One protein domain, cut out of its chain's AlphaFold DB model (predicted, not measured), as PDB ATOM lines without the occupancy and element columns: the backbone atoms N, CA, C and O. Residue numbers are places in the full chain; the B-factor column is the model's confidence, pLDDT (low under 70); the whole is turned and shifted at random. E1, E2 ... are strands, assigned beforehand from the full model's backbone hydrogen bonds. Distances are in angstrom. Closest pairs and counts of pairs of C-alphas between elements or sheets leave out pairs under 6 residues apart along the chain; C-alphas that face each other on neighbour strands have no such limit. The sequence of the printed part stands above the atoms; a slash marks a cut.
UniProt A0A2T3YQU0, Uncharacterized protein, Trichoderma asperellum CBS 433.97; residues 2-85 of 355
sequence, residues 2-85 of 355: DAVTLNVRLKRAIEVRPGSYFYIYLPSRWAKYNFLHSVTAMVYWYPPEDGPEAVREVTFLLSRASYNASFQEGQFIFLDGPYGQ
ATOM      1  N   ASP A   2     -31.996 -27.978 -17.413       76.06
ATOM      2  CA  ASP A   2     -32.323 -26.691 -18.034       76.06
ATOM      3  C   ASP A   2     -31.202 -25.697 -17.710       76.06
ATOM      4  O   ASP A   2     -30.944 -25.415 -16.537       76.06
ATOM      5  N   ALA A   3     -30.524 -25.188 -18.738       82.12
ATOM      6  CA  ALA A   3     -29.615 -24.054 -18.621       82.12
ATOM      7  C   ALA A   3     -30.238 -22.828 -19.293       82.12
ATOM      8  O   ALA A   3     -31.079 -22.958 -20.184       82.12
ATOM      9  N   VAL A   4     -29.843 -21.643 -18.840       84.94
ATOM     10  CA  VAL A   4     -30.268 -20.361 -19.401       84.94
ATOM     11  C   VAL A   4     -29.039 -19.563 -19.784       84.94
ATOM     12  O   VAL A   4     -28.077 -19.468 -19.019       84.94
ATOM     13  N   THR A   5     -29.104 -18.983 -20.975       87.69
ATOM     14  CA  THR A   5     -28.140 -18.006 -21.452       87.69
ATOM     15  C   THR A   5     -28.544 -16.623 -20.959       87.69
ATOM     16  O   THR A   5     -29.682 -16.203 -21.157       87.69
ATOM     17  N   LEU A   6     -27.615 -15.925 -20.312       88.12
ATOM     18  CA  LEU A   6     -27.799 -14.568 -19.811       88.12
ATOM     19  C   LEU A   6     -26.852 -13.638 -20.571       88.12
ATOM     20  O   LEU A   6     -25.641 -13.710 -20.375       88.12
ATOM     21  N   ASN A   7     -27.404 -12.778 -21.422       90.19
ATOM     22  CA  ASN A   7     -26.655 -11.678 -22.028       90.19
ATOM     23  C   ASN A   7     -26.674 -10.498 -21.063       90.19
ATOM     24  O   ASN A   7     -27.718 -10.191 -20.499       90.19
ATOM     25  N   VAL A   8     -25.522  -9.877 -20.830       89.56
ATOM     26  CA  VAL A   8     -25.409  -8.762 -19.888       89.56
ATOM     27  C   VAL A   8     -24.625  -7.633 -20.525       89.56
ATOM     28  O   VAL A   8     -23.482  -7.814 -20.954       89.56
ATOM     29  N   ARG A   9     -25.216  -6.436 -20.523       90.31
ATOM     30  CA  ARG A   9     -24.582  -5.228 -21.051       90.31
ATOM     31  C   ARG A   9     -23.894  -4.437 -19.954       90.31
ATOM     32  O   ARG A   9     -24.538  -3.700 -19.219       90.31
ATOM     33  N   LEU A  10     -22.574  -4.488 -19.920       87.56
ATOM     34  CA  LEU A  10     -21.724  -3.839 -18.933       87.56
ATOM     35  C   LEU A  10     -21.757  -2.305 -19.021       87.56
ATOM     36  O   LEU A  10     -21.776  -1.705 -20.098       87.56
ATOM     37  N   LYS A  11     -21.694  -1.652 -17.853       85.88
ATOM     38  CA  LYS A  11     -21.606  -0.184 -17.741       85.88
ATOM     39  C   LYS A  11     -20.302   0.379 -18.294       85.88
ATOM     40  O   LYS A  11     -20.291   1.465 -18.871       85.88
ATOM     41  N   ARG A  12     -19.201  -0.334 -18.071       84.62
ATOM     42  CA  ARG A  12     -17.869   0.008 -18.565       84.62
ATOM     43  C   ARG A  12     -17.348  -1.157 -19.385       84.62
ATOM     44  O   ARG A  12     -17.692  -2.304 -19.124       84.62
ATOM     45  N   ALA A  13     -16.535  -0.833 -20.380       86.88
ATOM     46  CA  ALA A  13     -15.835  -1.854 -21.130       86.88
ATOM     47  C   ALA A  13     -14.775  -2.497 -20.224       86.88
ATOM     48  O   ALA A  13     -14.073  -1.770 -19.516       86.88
ATOM     49  N   ILE A  14     -14.671  -3.823 -20.236       85.19
ATOM     50  CA  ILE A  14     -13.694  -4.569 -19.433       85.19
ATOM     51  C   ILE A  14     -12.932  -5.564 -20.304       85.19
ATOM     52  O   ILE A  14     -13.472  -6.094 -21.270       85.19
ATOM     53  N   GLU A  15     -11.678  -5.836 -19.959       84.12
ATOM     54  CA  GLU A  15     -10.923  -6.925 -20.579       84.12
ATOM     55  C   GLU A  15     -11.387  -8.251 -19.965       84.12
ATOM     56  O   GLU A  15     -11.267  -8.455 -18.756       84.12
ATOM     57  N   VAL A  16     -11.923  -9.149 -20.792       84.19
ATOM     58  CA  VAL A  16     -12.292 -10.505 -20.374       84.19
ATOM     59  C   VAL A  16     -11.331 -11.487 -21.015       84.19
ATOM     60  O   VAL A  16     -11.085 -11.434 -22.218       84.19
ATOM     61  N   ARG A  17     -10.790 -12.397 -20.208       84.88
ATOM     62  CA  ARG A  17      -9.903 -13.454 -20.685       84.88
ATOM     63  C   ARG A  17     -10.675 -14.761 -20.834       84.88
ATOM     64  O   ARG A  17     -11.679 -14.980 -20.151       84.88
ATOM     65  N   PRO A  18     -10.241 -15.657 -21.727       87.06
ATOM     66  CA  PRO A  18     -10.831 -16.984 -21.795       87.06
ATOM     67  C   PRO A  18     -10.614 -17.711 -20.459       87.06
ATOM     68  O   PRO A  18      -9.518 -17.696 -19.903       87.06
ATOM     69  N   GLY A  19     -11.676 -18.319 -19.930       85.06
ATOM     70  CA  GLY A  19     -11.672 -18.905 -18.586       85.06
ATOM     71  C   GLY A  19     -12.096 -17.942 -17.471       85.06
ATOM     72  O   GLY A  19     -12.184 -18.367 -16.319       85.06
ATOM     73  N   SER A  20     -12.411 -16.679 -17.786       88.81
ATOM     74  CA  SER A  20     -12.902 -15.736 -16.785       88.81
ATOM     75  C   SER A  20     -14.325 -16.037 -16.312       88.81
ATOM     76  O   SER A  20     -15.205 -16.394 -17.102       88.81
ATOM     77  N   TYR A  21     -14.569 -15.810 -15.023       90.69
ATOM     78  CA  TYR A  21     -15.895 -15.900 -14.413       90.69
ATOM     79  C   TYR A  21     -16.218 -14.687 -13.550       90.69
ATOM     80  O   TYR A  21     -15.348 -13.896 -13.190       90.69
ATOM     81  N   PHE A  22     -17.497 -14.571 -13.217       91.44
ATOM     82  CA  PHE A  22     -18.041 -13.548 -12.340       91.44
ATOM     83  C   PHE A  22     -18.886 -14.197 -11.251       91.44
ATOM     84  O   PHE A  22     -19.493 -15.249 -11.464       91.44
ATOM     85  N   TYR A  23     -18.968 -13.532 -10.106       90.25
ATOM     86  CA  TYR A  23     -20.041 -13.761  -9.152       90.25
ATOM     87  C   TYR A  23     -21.221 -12.866  -9.524       90.25
ATOM     88  O   TYR A  23     -21.107 -11.641  -9.565       90.25
ATOM     89  N   ILE A  24     -22.359 -13.492  -9.817       89.25
ATOM     90  CA  ILE A  24     -23.609 -12.806 -10.136       89.25
ATOM     91  C   ILE A  24     -24.469 -12.734  -8.884       89.25
ATOM     92  O   ILE A  24     -24.836 -13.765  -8.320       89.25
ATOM     93  N   TYR A  25     -24.849 -11.522  -8.494       88.00
ATOM     94  CA  TYR A  25     -25.749 -11.268  -7.380       88.00
ATOM     95  C   TYR A  25     -27.084 -10.761  -7.913       88.00
ATOM     96  O   TYR A  25     -27.187  -9.694  -8.530       88.00
ATOM     97  N   LEU A  26     -28.123 -11.555  -7.673       84.56
ATOM     98  CA  LEU A  26     -29.476 -11.265  -8.130       84.56
ATOM     99  C   LEU A  26     -30.230 -10.440  -7.076       84.56
ATOM    100  O   LEU A  26     -29.972 -10.584  -5.876       84.56
ATOM    101  N   PRO A  27     -31.165  -9.568  -7.489       79.38
ATOM    102  CA  PRO A  27     -32.040  -8.871  -6.557       79.38
ATOM    103  C   PRO A  27     -32.879  -9.865  -5.751       79.38
ATOM    104  O   PRO A  27     -33.263 -10.934  -6.231       79.38
ATOM    105  N   SER A  28     -33.185  -9.489  -4.512       72.56
ATOM    106  CA  SER A  28     -34.099 -10.233  -3.647       72.56
ATOM    107  C   SER A  28     -35.389  -9.445  -3.436       72.56
ATOM    108  O   SER A  28     -35.475  -8.264  -3.761       72.56
ATOM    109  N   ARG A  29     -36.399 -10.085  -2.836       72.69
ATOM    110  CA  ARG A  29     -37.666  -9.418  -2.489       72.69
ATOM    111  C   ARG A  29     -37.495  -8.184  -1.593       72.69
ATOM    112  O   ARG A  29     -38.352  -7.311  -1.633       72.69
ATOM    113  N   TRP A  30     -36.431  -8.130  -0.791       69.44
ATOM    114  CA  TRP A  30     -36.264  -7.139   0.280       69.44
ATOM    115  C   TRP A  30     -35.020  -6.257   0.128       69.44
ATOM    116  O   TRP A  30     -34.883  -5.276   0.849       69.44
ATOM    117  N   ALA A  31     -34.122  -6.580  -0.803       72.69
ATOM    118  CA  ALA A  31     -32.893  -5.835  -1.043       72.69
ATOM    119  C   ALA A  31     -32.576  -5.783  -2.536       72.69
ATOM    120  O   ALA A  31     -32.795  -6.755  -3.267       72.69
ATOM    121  N   LYS A  32     -31.993  -4.656  -2.961       74.25
ATOM    122  CA  LYS A  32     -31.605  -4.408  -4.355       74.25
ATOM    123  C   LYS A  32     -30.672  -5.493  -4.906       74.25
ATOM    124  O   LYS A  32     -30.779  -5.810  -6.082       74.25
ATOM    125  N   TYR A  33     -29.833  -6.092  -4.056       77.81
ATOM    126  CA  TYR A  33     -28.987  -7.247  -4.364       77.81
ATOM    127  C   TYR A  33     -28.925  -8.191  -3.163       77.81
ATOM    128  O   TYR A  33     -28.954  -7.740  -2.017       77.81
ATOM    129  N   ASN A  34     -28.845  -9.498  -3.412       78.50
ATOM    130  CA  ASN A  34     -28.629 -10.499  -2.373       78.50
ATOM    131  C   ASN A  34     -27.139 -10.825  -2.227       78.50
ATOM    132  O   ASN A  34     -26.672 -11.823  -2.767       78.50
ATOM    133  N   PHE A  35     -26.394 -10.009  -1.482       79.25
ATOM    134  CA  PHE A  35     -24.951 -10.212  -1.282       79.25
ATOM    135  C   PHE A  35     -24.586 -11.506  -0.536       79.25
ATOM    136  O   PHE A  35     -23.431 -11.912  -0.551       79.25
ATOM    137  N   LEU A  36     -25.559 -12.181   0.086       78.12
ATOM    138  CA  LEU A  36     -25.346 -13.465   0.760       78.12
ATOM    139  C   LEU A  36     -25.365 -14.657  -0.205       78.12
ATOM    140  O   LEU A  36     -24.940 -15.750   0.164       78.12
ATOM    141  N   HIS A  37     -25.870 -14.468  -1.427       78.81
ATOM    142  CA  HIS A  37     -26.019 -15.536  -2.406       78.81
ATOM    143  C   HIS A  37     -25.574 -15.067  -3.789       78.81
ATOM    144  O   HIS A  37     -26.329 -14.413  -4.513       78.81
ATOM    145  N   SER A  38     -24.356 -15.453  -4.161       84.38
ATOM    146  CA  SER A  38     -23.840 -15.303  -5.517       84.38
ATOM    147  C   SER A  38     -23.963 -16.591  -6.324       84.38
ATOM    148  O   SER A  38     -24.025 -17.699  -5.786       84.38
ATOM    149  N   VAL A  39     -23.970 -16.433  -7.645       85.69
ATOM    150  CA  VAL A  39     -23.847 -17.525  -8.608       85.69
ATOM    151  C   VAL A  39     -22.550 -17.348  -9.380       85.69
ATOM    152  O   VAL A  39     -22.362 -16.325 -10.034       85.69
ATOM    153  N   THR A  40     -21.668 -18.343  -9.331       86.56
ATOM    154  CA  THR A  40     -20.469 -18.366 -10.175       86.56
ATOM    155  C   THR A  40     -20.865 -18.622 -11.623       86.56
ATOM    156  O   THR A  40     -21.500 -19.633 -11.933       86.56
ATOM    157  N   ALA A  41     -20.477 -17.715 -12.514       87.94
ATOM    158  CA  ALA A  41     -20.883 -17.722 -13.907       87.94
ATOM    159  C   ALA A  41     -19.683 -17.522 -14.834       87.94
ATOM    160  O   ALA A  41     -19.026 -16.482 -14.793       87.94
ATOM    161  N   MET A  42     -19.418 -18.506 -15.692       88.25
ATOM    162  CA  MET A  42     -18.395 -18.392 -16.731       88.25
ATOM    163  C   MET A  42     -18.851 -17.444 -17.831       88.25
ATOM    164  O   MET A  42     -19.970 -17.591 -18.332       88.25
ATOM    165  N   VAL A  43     -17.966 -16.543 -18.261       85.31
ATOM    166  CA  VAL A  43     -18.155 -15.873 -19.550       85.31
ATOM    167  C   VAL A  43     -17.884 -16.908 -20.632       85.31
ATOM    168  O   VAL A  43     -16.731 -17.230 -20.918       85.31
ATOM    169  N   TYR A  44     -18.951 -17.467 -21.199       80.31
ATOM    170  CA  TYR A  44     -18.822 -18.555 -22.166       80.31
ATOM    171  C   TYR A  44     -18.714 -18.049 -23.612       80.31
ATOM    172  O   TYR A  44     -18.243 -18.780 -24.486       80.31
ATOM    173  N   TRP A  45     -19.118 -16.798 -23.865       77.25
ATOM    174  CA  TRP A  45     -19.046 -16.178 -25.182       77.25
ATOM    175  C   TRP A  45     -18.785 -14.669 -25.120       77.25
ATOM    176  O   TRP A  45     -19.350 -13.951 -24.291       77.25
ATOM    177  N   TYR A  46     -17.941 -14.212 -26.043       70.75
ATOM    178  CA  TYR A  46     -17.766 -12.824 -26.462       70.75
ATOM    179  C   TYR A  46     -17.346 -12.817 -27.947       70.75
ATOM    180  O   TYR A  46     -16.779 -13.813 -28.414       70.75
ATOM    181  N   PRO A  47     -17.624 -11.751 -28.721       59.91
ATOM    182  CA  PRO A  47     -17.287 -11.714 -30.140       59.91
ATOM    183  C   PRO A  47     -15.763 -11.838 -30.354       59.91
ATOM    184  O   PRO A  47     -15.008 -10.979 -29.903       59.91
ATOM    185  N   PRO A  48     -15.270 -12.871 -31.063       55.53
ATOM    186  CA  PRO A  48     -13.832 -13.055 -31.288       55.53
ATOM    187  C   PRO A  48     -13.241 -12.034 -32.280       55.53
ATOM    188  O   PRO A  48     -12.015 -11.908 -32.394       55.53
ATOM    189  N   GLU A  49     -14.100 -11.326 -33.022       56.12
ATOM    190  CA  GLU A  49     -13.714 -10.329 -34.028       56.12
ATOM    191  C   GLU A  49     -13.143  -9.051 -33.399       56.12
ATOM    192  O   GLU A  49     -12.215  -8.472 -33.963       56.12
ATOM    193  N   ASP A  50     -13.582  -8.709 -32.185       52.41
ATOM    194  CA  ASP A  50     -13.186  -7.488 -31.469       52.41
ATOM    195  C   ASP A  50     -11.790  -7.597 -30.823       52.41
ATOM    196  O   ASP A  50     -11.226  -6.633 -30.318       52.41
ATOM    197  N   GLY A  51     -11.158  -8.774 -30.887       52.38
ATOM    198  CA  GLY A  51      -9.832  -8.985 -30.307       52.38
ATOM    199  C   GLY A  51      -9.807  -8.825 -28.784       52.38
ATOM    200  O   GLY A  51     -10.838  -8.962 -28.140       52.38
ATOM    201  N   PRO A  52      -8.630  -8.598 -28.174       52.97
ATOM    202  CA  PRO A  52      -8.506  -8.404 -26.727       52.97
ATOM    203  C   PRO A  52      -9.051  -7.036 -26.271       52.97
ATOM    204  O   PRO A  52      -8.657  -6.536 -25.219       52.97
ATOM    205  N   GLU A  53      -9.879  -6.382 -27.087       65.00
ATOM    206  CA  GLU A  53     -10.451  -5.089 -26.759       65.00
ATOM    207  C   GLU A  53     -11.503  -5.235 -25.662       65.00
ATOM    208  O   GLU A  53     -12.104  -6.287 -25.445       65.00
ATOM    209  N   ALA A  54     -11.674  -4.154 -24.910       74.44
ATOM    210  CA  ALA A  54     -12.559  -4.137 -23.769       74.44
ATOM    211  C   ALA A  54     -14.010  -4.385 -24.230       74.44
ATOM    212  O   ALA A  54     -14.579  -3.591 -24.983       74.44
ATOM    213  N   VAL A  55     -14.618  -5.473 -23.759       83.06
ATOM    214  CA  VAL A  55     -15.979  -5.869 -24.130       83.06
ATOM    215  C   VAL A  55     -17.001  -5.136 -23.272       83.06
ATOM    216  O   VAL A  55     -16.774  -4.856 -22.093       83.06
ATOM    217  N   ARG A  56     -18.148  -4.812 -23.872       87.00
ATOM    218  CA  ARG A  56     -19.304  -4.215 -23.179       87.00
ATOM    219  C   ARG A  56     -20.478  -5.170 -23.048       87.00
ATOM    220  O   ARG A  56     -21.453  -4.829 -22.392       87.00
ATOM    221  N   GLU A  57     -20.393  -6.332 -23.669       88.38
ATOM    222  CA  GLU A  57     -21.417  -7.357 -23.614       88.38
ATOM    223  C   GLU A  57     -20.737  -8.688 -23.342       88.38
ATOM    224  O   GLU A  57     -19.727  -9.022 -23.965       88.38
ATOM    225  N   VAL A  58     -21.258  -9.400 -22.353       88.44
ATOM    226  CA  VAL A  58     -20.772 -10.717 -21.953       88.44
ATOM    227  C   VAL A  58     -21.955 -11.650 -21.824       88.44
ATOM    228  O   VAL A  58     -23.028 -11.254 -21.362       88.44
ATOM    229  N   THR A  59     -21.738 -12.900 -22.207       90.25
ATOM    230  CA  THR A  59     -22.766 -13.924 -22.119       90.25
ATOM    231  C   THR A  59     -22.361 -15.003 -21.119       90.25
ATOM    232  O   THR A  59     -21.265 -15.569 -21.190       90.25
ATOM    233  N   PHE A  60     -23.279 -15.324 -20.209       90.12
ATOM    234  CA  PHE A  60     -23.138 -16.383 -19.216       90.12
ATOM    235  C   PHE A  60     -24.049 -17.566 -19.538       90.12
ATOM    236  O   PHE A  60     -25.181 -17.377 -19.979       90.12
ATOM    237  N   LEU A  61     -23.579 -18.785 -19.262       88.75
ATOM    238  CA  LEU A  61     -24.402 -19.995 -19.295       88.75
ATOM    239  C   LEU A  61     -24.631 -20.468 -17.859       88.75
ATOM    240  O   LEU A  61     -23.696 -20.896 -17.182       88.75
ATOM    241  N   LEU A  62     -25.873 -20.378 -17.389       85.75
ATOM    242  CA  LEU A  62     -26.245 -20.678 -16.008       85.75
ATOM    243  C   LEU A  62     -27.106 -21.935 -15.934       85.75
ATOM    244  O   LEU A  62     -28.122 -22.042 -16.620       85.75
ATOM    245  N   SER A  63     -26.757 -22.866 -15.048       81.56
ATOM    246  CA  SER A  63     -27.649 -23.982 -14.715       81.56
ATOM    247  C   SER A  63     -28.809 -23.470 -13.865       81.56
ATOM    248  O   SER A  63     -28.587 -22.719 -12.915       81.56
ATOM    249  N   ARG A  64     -30.044 -23.907 -14.154       72.94
ATOM    250  CA  ARG A  64     -31.223 -23.553 -13.343       72.94
ATOM    251  C   ARG A  64     -31.068 -23.937 -11.879       72.94
ATOM    252  O   ARG A  64     -31.643 -23.301 -11.013       72.94
ATOM    253  N   ALA A  65     -30.273 -24.950 -11.580       65.06
ATOM    254  CA  ALA A  65     -30.090 -25.355 -10.201       65.06
ATOM    255  C   ALA A  65     -29.128 -24.456  -9.405       65.06
ATOM    256  O   ALA A  65     -29.078 -24.547  -8.181       65.06
ATOM    257  N   SER A  66     -28.390 -23.579 -10.087       63.66
ATOM    258  CA  SER A  66     -27.525 -22.586  -9.456       63.66
ATOM    259  C   SER A  66     -28.298 -21.354  -8.977       63.66
ATOM    260  O   SER A  66     -27.742 -20.552  -8.237       63.66
ATOM    261  N   TYR A  67     -29.553 -21.166  -9.405       67.56
ATOM    262  CA  TYR A  67     -30.335 -19.974  -9.089       67.56
ATOM    263  C   TYR A  67     -31.806 -20.314  -8.811       67.56
ATOM    264  O   TYR A  67     -32.459 -21.023  -9.563       67.56
ATOM    265  N   ASN A  68     -32.371 -19.739  -7.750       62.09
ATOM    266  CA  ASN A  68     -33.801 -19.868  -7.431       62.09
ATOM    267  C   ASN A  68     -34.617 -18.628  -7.847       62.09
ATOM    268  O   ASN A  68     -35.728 -18.422  -7.362       62.09
ATOM    269  N   ALA A  69     -34.060 -17.771  -8.706       61.53
ATOM    270  CA  ALA A  69     -34.649 -16.488  -9.081       61.53
ATOM    271  C   ALA A  69     -35.097 -16.463 -10.551       61.53
ATOM    272  O   ALA A  69     -34.463 -17.049 -11.423       61.53
ATOM    273  N   SER A  70     -36.193 -15.761 -10.832       67.62
ATOM    274  CA  SER A  70     -36.623 -15.470 -12.199       67.62
ATOM    275  C   SER A  70     -35.790 -14.326 -12.776       67.62
ATOM    276  O   SER A  70     -35.690 -13.277 -12.138       67.62
ATOM    277  N   PHE A  71     -35.257 -14.505 -13.983       74.06
ATOM    278  CA  PHE A  71     -34.674 -13.420 -14.768       74.06
ATOM    279  C   PHE A  71     -35.771 -12.703 -15.554       74.06
ATOM    280  O   PHE A  71     -36.617 -13.356 -16.168       74.06
ATOM    281  N   GLN A  72     -35.756 -11.374 -15.534       77.62
ATOM    282  CA  GLN A  72     -36.554 -10.535 -16.422       77.62
ATOM    283  C   GLN A  72     -35.634  -9.686 -17.296       77.62
ATOM    284  O   GLN A  72     -34.585  -9.230 -16.848       77.62
ATOM    285  N   GLU A  73     -36.034  -9.477 -18.546       81.38
ATOM    286  CA  GLU A  73     -35.346  -8.554 -19.447       81.38
ATOM    287  C   GLU A  73     -35.396  -7.126 -18.876       81.38
ATOM    288  O   GLU A  73     -36.411  -6.696 -18.321       81.38
ATOM    289  N   GLY A  74     -34.281  -6.403 -18.951       81.50
ATOM    290  CA  GLY A  74     -34.086  -5.080 -18.360       81.50
ATOM    291  C   GLY A  74     -33.748  -5.082 -16.863       81.50
ATOM    292  O   GLY A  74     -33.578  -4.012 -16.272       81.50
ATOM    293  N   GLN A  75     -33.652  -6.247 -16.217       84.19
ATOM    294  CA  GLN A  75     -33.388  -6.356 -14.781       84.19
ATOM    295  C   GLN A  75     -31.946  -5.979 -14.437       84.19
ATOM    296  O   GLN A  75     -31.009  -6.473 -15.041       84.19
ATOM    297  N   PHE A  76     -31.731  -5.177 -13.392       85.31
ATOM    298  CA  PHE A  76     -30.369  -4.898 -12.934       85.31
ATOM    299  C   PHE A  76     -29.812  -6.034 -12.068       85.31
ATOM    300  O   PHE A  76     -30.412  -6.397 -11.056       85.31
ATOM    301  N   ILE A  77     -28.624  -6.520 -12.411       87.50
ATOM    302  CA  ILE A  77     -27.815  -7.442 -11.610       87.50
ATOM    303  C   ILE A  77     -26.545  -6.747 -11.121       87.50
ATOM    304  O   ILE A  77     -26.145  -5.698 -11.641       87.50
ATOM    305  N   PHE A  78     -25.926  -7.317 -10.095       88.69
ATOM    306  CA  PHE A  78     -24.598  -6.913  -9.657       88.69
ATOM    307  C   PHE A  78     -23.597  -8.003 -10.049       88.69
ATOM    308  O   PHE A  78     -23.842  -9.189  -9.822       88.69
ATOM    309  N   LEU A  79     -22.510  -7.585 -10.698       91.06
ATOM    310  CA  LEU A  79     -21.427  -8.451 -11.148       91.06
ATOM    311  C   LEU A  79     -20.163  -8.106 -10.375       91.06
ATOM    312  O   LEU A  79     -19.768  -6.942 -10.332       91.06
ATOM    313  N   ASP A  80     -19.520  -9.130  -9.835       90.81
ATOM    314  CA  ASP A  80     -18.212  -9.033  -9.200       90.81
ATOM    315  C   ASP A  80     -17.216  -9.908  -9.974       90.81
ATOM    316  O   ASP A  80     -17.498 -11.081 -10.243       90.81
ATOM    317  N   GLY A  81     -16.105  -9.319 -10.418       90.00
ATOM    318  CA  GLY A  81     -15.145  -9.916 -11.353       90.00
ATOM    319  C   GLY A  81     -14.610  -8.917 -12.397       90.00
ATOM    320  O   GLY A  81     -14.860  -7.713 -12.281       90.00
ATOM    321  N   PRO A  82     -13.895  -9.383 -13.442       90.62
ATOM    322  CA  PRO A  82     -13.639 -10.787 -13.782       90.62
ATOM    323  C   PRO A  82     -12.602 -11.449 -12.867       90.62
ATOM    324  O   PRO A  82     -11.584 -10.851 -12.527       90.62
ATOM    325  N   TYR A  83     -12.833 -12.720 -12.547       89.50
ATOM    326  CA  TYR A  83     -11.877 -13.622 -11.900       89.50
ATOM    327  C   TYR A  83     -11.399 -14.702 -12.872       89.50
ATOM    328  O   TYR A  83     -11.912 -14.804 -13.985       89.50
ATOM    329  N   GLY A  84     -10.447 -15.529 -12.436       84.31
ATOM    330  CA  GLY A  84      -9.941 -16.685 -13.176       84.31
ATOM    331  C   GLY A  84      -8.491 -16.527 -13.629       84.31
ATOM    332  O   GLY A  84      -8.046 -15.446 -14.022       84.31
ATOM    333  N   GLN A  85      -7.743 -17.625 -13.569       81.62
ATOM    334  CA  GLN A  85      -6.361 -17.694 -14.029       81.62
ATOM    335  C   GLN A  85      -6.256 -18.039 -15.518       81.62
ATOM    336  O   GLN A  85      -7.007 -18.859 -16.040       81.62
TER     337      GLN A  85
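AT A GLANCE: This is residues 2 to 85 of the 355 residues of an uncharacterized protein of Trichoderma asperellum CBS 433.97 (UniProt A0A2T3YQU0). One strongly twisted five-stranded sheet is folded back on itself like part of a barrel, not closed: E1 and E4 make one leaf, E2 and E5 the other, and E3 is the hinge between them. E1, the longest strand, bends sharply, and the loops holding Trp 30 and Glu 49 lie at the two ends of the long axis. The printed part has 84 residues with no named helix and five named strands, E1 to E5, in the order E1, E4, E3, E2, E5 across the sheet, antiparallel throughout; the class is all strand. The whole is compact, with a radius of gyration of the C-alphas of 12.8 A, and spans 40 by 27 by 26 A.

HOW THE PARTS SIT: E1, residues 3 to 14, is an edge strand and bends by 99 degrees at residue 11. Its antiparallel neighbour is E4, residues 55 to 63, at 155 degrees between their directions; N 6 and O 60 are 2.9 A apart and, beyond the bend, N 14 and O 55 are 3.0 A apart, both within hydrogen-bond range. E2, residues 21 to 25, is apart from E1 and from E4. E2 forms a hairpin with E3, residues 38 to 45, at 137 degrees, with N 24 and O 39 at 2.8 A. E3 and E4 form a hairpin at 118 degrees, with N 44 and O 59 at 3.0 A. The pairing of E3 is staggered, with E2 over residues 38 to 42 and with E4 over residues 43 to 45. E5, residues 76 to 83, is the other edge strand and the antiparallel neighbour of E2 at 150 degrees, with N 23 and O 80 at 2.9 A. E2, E3 and E4 are a meander, each strand the antiparallel neighbour of the one before. E1 to E4 and E2 to E5 are each a Greek key, four strands in a row in which three are a meander and the first is the antiparallel neighbour of the fourth.

IN THESE COORDINATES: E1 begins at C-alpha 3 (-29.615, -24.054, -18.621) and measures 25.2 A from first to last C-alpha. E2 measures 13.0 A, E3 20.3 A and E4 23.5 A. E5 measures 20.5 A and ends at C-alpha 83 (-11.877, -13.622, -11.900).

THE WHOLE: The C-alphas of Trp 30 and Glu 49 are the two farthest apart, at 41.2 A. The printed part has no cut; the links E2 to E3 and E4 to E5 are long, with 12 residues each. The mean pLDDT of the printed part is 80.2; residue 30, residues 47 to 53 and residues 65 to 70 are under 70.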